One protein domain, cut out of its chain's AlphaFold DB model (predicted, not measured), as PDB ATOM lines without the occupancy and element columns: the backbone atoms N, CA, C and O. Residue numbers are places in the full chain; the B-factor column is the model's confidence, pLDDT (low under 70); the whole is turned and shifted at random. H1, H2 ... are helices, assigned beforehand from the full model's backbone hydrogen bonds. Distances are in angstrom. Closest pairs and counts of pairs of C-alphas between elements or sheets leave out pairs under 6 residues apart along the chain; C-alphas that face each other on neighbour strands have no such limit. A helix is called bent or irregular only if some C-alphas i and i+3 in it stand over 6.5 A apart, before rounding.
ATOM      1  N   ASN A  22     -45.499 -38.145 -27.664       90.12
ATOM      2  CA  ASN A  22     -46.511 -38.699 -28.567       90.12
ATOM      3  C   ASN A  22     -47.306 -37.601 -29.281       90.12
ATOM      4  O   ASN A  22     -47.707 -37.818 -30.425       90.12
ATOM      5  N   GLY A  23     -47.488 -36.436 -28.667       92.00
ATOM      6  CA  GLY A  23     -47.991 -35.210 -29.276       92.00
ATOM      7  C   GLY A  23     -47.147 -34.801 -30.475       92.00
ATOM      8  O   GLY A  23     -47.693 -34.624 -31.564       92.00
ATOM      9  N   VAL A  24     -45.816 -34.809 -30.339       92.75
ATOM     10  CA  VAL A  24     -44.900 -34.551 -31.467       92.75
ATOM     11  C   VAL A  24     -45.143 -35.543 -32.610       92.75
ATOM     12  O   VAL A  24     -45.224 -35.158 -33.778       92.75
ATOM     13  N   ARG A  25     -45.318 -36.834 -32.300       91.62
ATOM     14  CA  ARG A  25     -45.622 -37.854 -33.323       91.62
ATOM     15  C   ARG A  25     -46.974 -37.618 -33.997       91.62
ATOM     16  O   ARG A  25     -47.065 -37.783 -35.213       91.62
ATOM     17  N   ARG A  26     -48.006 -37.236 -33.235       92.44
ATOM     18  CA  ARG A  26     -49.337 -36.898 -33.772       92.44
ATOM     19  C   ARG A  26     -49.252 -35.702 -34.721       92.44
ATOM     20  O   ARG A  26     -49.757 -35.799 -35.836       92.44
ATOM     21  N   LEU A  27     -48.553 -34.639 -34.323       92.81
ATOM     22  CA  LEU A  27     -48.318 -33.457 -35.154       92.81
ATOM     23  C   LEU A  27     -47.626 -33.825 -36.473       92.81
ATOM     24  O   LEU A  27     -48.106 -33.474 -37.550       92.81
ATOM     25  N   LEU A  28     -46.529 -34.584 -36.415       92.75
ATOM     26  CA  LEU A  28     -45.822 -35.022 -37.622       92.75
ATOM     27  C   LEU A  28     -46.704 -35.902 -38.521       92.75
ATOM     28  O   LEU A  28     -46.637 -35.772 -39.742       92.75
ATOM     29  N   GLY A  29     -47.560 -36.750 -37.941       92.69
ATOM     30  CA  GLY A  29     -48.559 -37.527 -38.680       92.69
ATOM     31  C   GLY A  29     -49.562 -36.642 -39.428       92.69
ATOM     32  O   GLY A  29     -49.790 -36.839 -40.618       92.69
ATOM     33  N   GLN A  30     -50.086 -35.605 -38.773       93.38
ATOM     34  CA  GLN A  30     -51.000 -34.644 -39.400       93.38
ATOM     35  C   GLN A  30     -50.334 -33.867 -40.546       93.38
ATOM     36  O   GLN A  30     -50.937 -33.667 -41.601       93.38
ATOM     37  N   ILE A  31     -49.074 -33.448 -40.376       92.69
ATOM     38  CA  ILE A  31     -48.305 -32.787 -41.444       92.69
ATOM     39  C   ILE A  31     -48.056 -33.770 -42.599       92.69
ATOM     40  O   ILE A  31     -48.189 -33.391 -43.763       92.69
ATOM     41  N   SER A  32     -47.737 -35.028 -42.283       93.88
ATOM     42  CA  SER A  32     -47.535 -36.105 -43.259       93.88
ATOM     43  C   SER A  32     -48.759 -36.290 -44.152       93.88
ATOM     44  O   SER A  32     -48.639 -36.265 -45.376       93.88
ATOM     45  N   GLU A  33     -49.943 -36.407 -43.549       93.50
ATOM     46  CA  GLU A  33     -51.219 -36.528 -44.265       93.50
ATOM     47  C   GLU A  33     -51.552 -35.281 -45.090       93.50
ATOM     48  O   GLU A  33     -52.066 -35.386 -46.200       93.50
ATOM     49  N   ARG A  34     -51.247 -34.086 -44.572       95.81
ATOM     50  CA  ARG A  34     -51.574 -32.825 -45.250       95.81
ATOM     51  C   ARG A  34     -50.743 -32.576 -46.508       95.81
ATOM     52  O   ARG A  34     -51.238 -31.928 -47.431       95.81
ATOM     53  N   PHE A  35     -49.482 -32.997 -46.519       93.44
ATOM     54  CA  PHE A  35     -48.525 -32.649 -47.574       93.44
ATOM     55  C   PHE A  35     -48.038 -33.846 -48.398       93.44
ATOM     56  O   PHE A  35     -47.139 -33.670 -49.220       93.44
ATOM     57  N   ASP A  36     -48.612 -35.037 -48.198       92.25
ATOM     58  CA  ASP A  36     -48.182 -36.284 -48.844       92.25
ATOM     59  C   ASP A  36     -46.671 -36.554 -48.658       92.25
ATOM     60  O   ASP A  36     -45.952 -36.938 -49.587       92.25
ATOM     61  N   VAL A  37     -46.167 -36.329 -47.440       91.50
ATOM     62  CA  VAL A  37     -44.765 -36.572 -47.047       91.50
ATOM     63  C   VAL A  37     -44.708 -37.577 -45.907       91.50
ATOM     64  O   VAL A  37     -45.575 -37.562 -45.057       91.50
ATOM     65  N   ASP A  38     -43.684 -38.426 -45.839       91.19
ATOM     66  CA  ASP A  38     -43.528 -39.392 -44.740       91.19
ATOM     67  C   ASP A  38     -42.367 -38.979 -43.823       91.19
ATOM     68  O   ASP A  38     -41.220 -38.869 -44.269       91.19
ATOM     69  N   PHE A  39     -42.651 -38.758 -42.537       90.94
ATOM     70  CA  PHE A  39     -41.639 -38.422 -41.534       90.94
ATOM     71  C   PHE A  39     -41.145 -39.679 -40.817       90.94
ATOM     72  O   PHE A  39     -41.920 -40.447 -40.248       90.94
ATOM     73  N   LYS A  40     -39.821 -39.861 -40.768       88.25
ATOM     74  CA  LYS A  40     -39.165 -40.873 -39.929       88.25
ATOM     75  C   LYS A  40     -38.278 -40.182 -38.899       88.25
ATOM     76  O   LYS A  40     -37.254 -39.602 -39.248       88.25
ATOM     77  N   THR A  41     -38.665 -40.251 -37.629       83.19
ATOM     78  CA  THR A  41     -37.907 -39.677 -36.506       83.19
ATOM     79  C   THR A  41     -36.981 -40.728 -35.898       83.19
ATOM     80  O   THR A  41     -37.460 -41.776 -35.465       83.19
ATOM     81  N   ALA A  42     -35.674 -40.462 -35.833       73.88
ATOM     82  CA  ALA A  42     -34.712 -41.390 -35.228       73.88
ATOM     83  C   ALA A  42     -34.746 -41.357 -33.687       73.88
ATOM     84  O   ALA A  42     -34.641 -42.396 -33.040       73.88
ATOM     85  N   THR A  43     -34.898 -40.174 -33.088       81.81
ATOM     86  CA  THR A  43     -35.009 -39.962 -31.635       81.81
ATOM     87  C   THR A  43     -35.732 -38.638 -31.406       81.81
ATOM     88  O   THR A  43     -35.458 -37.675 -32.118       81.81
ATOM     89  N   ILE A  44     -36.665 -38.603 -30.453       83.88
ATOM     90  CA  ILE A  44     -37.319 -37.374 -29.990       83.88
ATOM     91  C   ILE A  44     -36.826 -37.156 -28.562       83.88
ATOM     92  O   ILE A  44     -36.857 -38.096 -27.766       83.88
ATOM     93  N   LYS A  45     -36.324 -35.955 -28.285       85.94
ATOM     94  CA  LYS A  45     -35.989 -35.482 -26.944       85.94
ATOM     95  C   LYS A  45     -36.893 -34.295 -26.639       85.94
ATOM     96  O   LYS A  45     -37.189 -33.518 -27.544       85.94
ATOM     97  N   GLU A  46     -37.312 -34.210 -25.394       85.81
ATOM     98  CA  GLU A  46     -38.120 -33.130 -24.844       85.81
ATOM     99  C   GLU A  46     -37.240 -32.382 -23.844       85.81
ATOM    100  O   GLU A  46     -36.394 -33.018 -23.204       85.81
ATOM    101  N   SER A  47     -37.355 -31.057 -23.801       86.94
ATOM    102  CA  SER A  47     -36.708 -30.250 -22.767       86.94
ATOM    103  C   SER A  47     -37.462 -30.375 -21.446       86.94
ATOM    104  O   SER A  47     -38.544 -30.959 -21.400       86.94
ATOM    105  N   GLU A  48     -36.941 -29.782 -20.379       85.31
ATOM    106  CA  GLU A  48     -37.801 -29.452 -19.244       85.31
ATOM    107  C   GLU A  48     -38.842 -28.397 -19.667       85.31
ATOM    108  O   GLU A  48     -38.639 -27.646 -20.631       85.31
ATOM    109  N   GLU A  49     -39.978 -28.358 -18.970       84.50
ATOM    110  CA  GLU A  49     -40.949 -27.271 -19.112       84.50
ATOM    111  C   GLU A  49     -40.309 -25.955 -18.640       84.50
ATOM    112  O   GLU A  49     -39.659 -25.908 -17.593       84.50
ATOM    113  N   PHE A  50     -40.502 -24.874 -19.394       87.31
ATOM    114  CA  PHE A  50     -39.991 -23.550 -19.044       87.31
ATOM    115  C   PHE A  50     -41.016 -22.463 -19.371       87.31
ATOM    116  O   PHE A  50     -41.787 -22.580 -20.320       87.31
ATOM    117  N   GLU A  51     -41.010 -21.383 -18.589       84.00
ATOM    118  CA  GLU A  51     -41.862 -20.225 -18.855       84.00
ATOM    119  C   GLU A  51     -41.288 -19.366 -19.988       84.00
ATOM    120  O   GLU A  51     -40.071 -19.224 -20.150       84.00
ATOM    121  N   TRP A  52     -42.177 -18.747 -20.765       83.69
ATOM    122  CA  TRP A  52     -41.768 -17.809 -21.800       83.69
ATOM    123  C   TRP A  52     -41.135 -16.555 -21.184       83.69
ATOM    124  O   TRP A  52     -41.819 -15.733 -20.578       83.69
ATOM    125  N   ASP A  53     -39.829 -16.394 -21.384       83.44
ATOM    126  CA  ASP A  53     -39.039 -15.259 -20.907       83.44
ATOM    127  C   ASP A  53     -38.232 -14.636 -22.063       83.44
ATOM    128  O   ASP A  53     -37.648 -15.352 -22.884       83.44
ATOM    129  N   ASP A  54     -38.180 -13.303 -22.125       83.69
ATOM    130  CA  ASP A  54     -37.414 -12.527 -23.113       83.69
ATOM    131  C   ASP A  54     -35.888 -12.743 -22.976       83.69
ATOM    132  O   ASP A  54     -35.114 -12.554 -23.935       83.69
ATOM    133  N   ASP A  55     -35.441 -13.169 -21.791       87.06
ATOM    134  CA  ASP A  55     -34.043 -13.494 -21.512       87.06
ATOM    135  C   ASP A  55     -33.611 -14.839 -22.126       87.06
ATOM    136  O   ASP A  55     -32.420 -15.051 -22.401       87.06
ATOM    137  N   LEU A  56     -34.558 -15.734 -22.435       88.81
ATOM    138  CA  LEU A  56     -34.269 -16.989 -23.122       88.81
ATOM    139  C   LEU A  56     -34.062 -16.738 -24.617       88.81
ATOM    140  O   LEU A  56     -34.979 -16.415 -25.367       88.81
ATOM    141  N   LYS A  57     -32.828 -16.950 -25.089       91.25
ATOM    142  CA  LYS A  57     -32.474 -16.756 -26.507       91.25
ATOM    143  C   LYS A  57     -33.357 -17.558 -27.466       91.25
ATOM    144  O   LYS A  57     -33.635 -17.073 -28.556       91.25
ATOM    145  N   ILE A  58     -33.790 -18.756 -27.063       90.56
ATOM    146  CA  ILE A  58     -34.641 -19.636 -27.877       90.56
ATOM    147  C   ILE A  58     -36.021 -19.027 -28.170       90.56
ATOM    148  O   ILE A  58     -36.603 -19.349 -29.199       90.56
ATOM    149  N   ASN A  59     -36.492 -18.091 -27.339       89.88
ATOM    150  CA  ASN A  59     -37.781 -17.413 -27.501       89.88
ATOM    151  C   ASN A  59     -37.730 -16.261 -28.521       89.88
ATOM    152  O   ASN A  59     -38.746 -15.643 -28.840       89.88
ATOM    153  N   ARG A  60     -36.545 -15.934 -29.049       87.69
ATOM    154  CA  ARG A  60     -36.374 -14.840 -30.010       87.69
ATOM    155  C   ARG A  60     -36.667 -15.313 -31.429       87.69
ATOM    156  O   ARG A  60     -36.342 -16.430 -31.814       87.69
ATOM    157  N   VAL A  61     -37.225 -14.424 -32.253       84.56
ATOM    158  CA  VAL A  61     -37.560 -14.716 -33.664       84.56
ATOM    159  C   VAL A  61     -36.325 -15.115 -34.486       84.56
ATOM    160  O   VAL A  61     -36.441 -15.840 -35.472       84.56
ATOM    161  N   ASP A  62     -35.144 -14.644 -34.091       87.75
ATOM    162  CA  ASP A  62     -33.858 -14.936 -34.718       87.75
ATOM    163  C   ASP A  62     -33.068 -16.061 -34.024       87.75
ATOM    164  O   ASP A  62     -31.888 -16.244 -34.328       87.75
ATOM    165  N   ALA A  63     -33.704 -16.833 -33.131       90.25
ATOM    166  CA  ALA A  63     -33.081 -17.965 -32.457       90.25
ATOM    167  C   ALA A  63     -32.453 -18.943 -33.460       90.25
ATOM    168  O   ALA A  63     -33.075 -19.396 -34.428       90.25
ATOM    169  N   THR A  64     -31.198 -19.295 -33.213       92.19
ATOM    170  CA  THR A  64     -30.429 -20.192 -34.072       92.19
ATOM    171  C   THR A  64     -30.444 -21.614 -33.528       92.19
ATOM    172  O   THR A  64     -30.653 -21.838 -32.341       92.19
ATOM    173  N   ILE A  65     -30.111 -22.597 -34.374       92.19
ATOM    174  CA  ILE A  65     -29.875 -23.987 -33.935       92.19
ATOM    175  C   ILE A  65     -28.892 -24.044 -32.754       92.19
ATOM    176  O   ILE A  65     -29.076 -24.841 -31.842       92.19
ATOM    177  N   ALA A  66     -27.864 -23.188 -32.749       92.19
ATOM    178  CA  ALA A  66     -26.881 -23.159 -31.674       92.19
ATOM    179  C   ALA A  66     -27.482 -22.708 -30.333       92.19
ATOM    180  O   ALA A  66     -27.035 -23.199 -29.301       92.19
ATOM    181  N   ASP A  67     -28.489 -21.831 -30.341       92.75
ATOM    182  CA  ASP A  67     -29.168 -21.385 -29.120       92.75
ATOM    183  C   ASP A  67     -30.003 -22.516 -28.504       92.75
ATOM    184  O   ASP A  67     -29.963 -22.712 -27.291       92.75
ATOM    185  N   TYR A  68     -30.678 -23.318 -29.337       91.44
ATOM    186  CA  TYR A  68     -31.383 -24.523 -28.881       91.44
ATOM    187  C   TYR A  68     -30.414 -25.579 -28.336       91.44
ATOM    188  O   TYR A  68     -30.631 -26.122 -27.257       91.44
ATOM    189  N   GLU A  69     -29.312 -25.848 -29.037       92.00
ATOM    190  CA  GLU A  69     -28.278 -26.775 -28.552       92.00
ATOM    191  C   GLU A  69     -27.612 -26.278 -27.255       92.00
ATOM    192  O   GLU A  69     -27.237 -27.081 -26.405       92.00
ATOM    193  N   GLU A  70     -27.423 -24.962 -27.086       91.00
ATOM    194  CA  GLU A  70     -26.920 -24.372 -25.835       91.00
ATOM    195  C   GLU A  70     -27.919 -24.579 -24.693       91.00
ATOM    196  O   GLU A  70     -27.503 -24.897 -23.580       91.00
ATOM    197  N   TYR A  71     -29.215 -24.424 -24.969       89.94
ATOM    198  CA  TYR A  71     -30.277 -24.642 -23.995       89.94
ATOM    199  C   TYR A  71     -30.303 -26.097 -23.501       89.94
ATOM    200  O   TYR A  71     -30.132 -26.329 -22.309       89.94
ATOM    201  N   PHE A  72     -30.349 -27.078 -24.408       87.19
ATOM    202  CA  PHE A  72     -30.344 -28.505 -24.045       87.19
ATOM    203  C   PHE A  72     -29.083 -28.959 -23.290       87.19
ATOM    204  O   PHE A  72     -29.125 -29.943 -22.563       87.19
ATOM    205  N   LYS A  73     -27.949 -28.260 -23.437       87.25
ATOM    206  CA  LYS A  73     -26.733 -28.540 -22.649       87.25
ATOM    207  C   LYS A  73     -26.804 -28.036 -21.211       87.25
ATOM    208  O   LYS A  73     -26.014 -28.494 -20.397       87.25
ATOM    209  N   LYS A  74     -27.655 -27.050 -20.912       75.25
ATOM    210  CA  LYS A  74     -27.847 -26.546 -19.541       75.25
ATOM    211  C   LYS A  74     -28.730 -27.472 -18.703       75.25
ATOM    212  O   LYS A  74     -28.704 -27.348 -17.486       75.25
ATOM    213  N   GLU A  75     -29.480 -28.361 -19.351       64.56
ATOM    214  CA  GLU A  75     -30.360 -29.348 -18.713       64.56
ATOM    215  C   GLU A  75     -29.641 -30.668 -18.341       64.56
ATOM    216  O   GLU A  75     -30.238 -31.514 -17.681       64.56
ATOM    217  N   GLU A  76     -28.371 -30.862 -18.740       56.06
ATOM    218  CA  GLU A  76     -27.518 -32.005 -18.330       56.06
ATOM    219  C   GLU A  76     -26.695 -31.710 -17.063       56.06
ATOM    220  O   GLU A  76     -26.578 -32.628 -16.214       56.06
TER     221      GLU A  76
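AT A GLANCE: This is residues 22 to 76 of the 76 residues of an uncharacterized protein of Priestia filamentosa (UniProt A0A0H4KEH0). Two helices stand at opposite ends of an open, loose shape, with a long link crossing the gap between them. After H1 the link folds back alongside that helix, runs over to the other end, and loops there before it enters H2; residues 60 to 65 stick out. The printed part has 55 residues with two named helices, H1 then H2, and no named strand; the class is all helix, although 24 of the 55 residues are in named elements, under half. The whole is loose, with a radius of gyration of the C-alphas of 14.1 A, and only just elongated, spanning 38 by 25 by 20 A.

HOW THE PARTS SIT: The longest helix is H1, residues 22 to 35. The other helix, H2, residues 65 to 74, is apart from it: no C-alpha of the one is within 8 A of the other. In H1 and H2 every O i to N i+4 pair is within hydrogen-bond range. Neither helix is bent or irregular.

IN THESE COORDINATES: H1 has 14 residues and measures 20.0 A, from C-alpha 22 at (-46.511, -38.699, -28.567) to C-alpha 35 at (-48.525, -32.649, -47.574), toward lower z. H2 has 10 residues and measures 14.8 A, from C-alpha 65 at (-29.875, -23.987, -33.935) to C-alpha 74 at (-27.847, -26.546, -19.541), toward higher z.

THE WHOLE: The two C-alphas farthest apart are those of Asp 36 and Asp 55, at 38.3 A. The link from H1 to H2, residues 36 to 64, is long, with 29 residues. Residues 60 to 65, of which 65 belongs to H2, stand free. The printed part has no cut and ends at residue 76, the chain's last. The mean pLDDT of the printed part is 87.8; residues 75 to 76 are under 70.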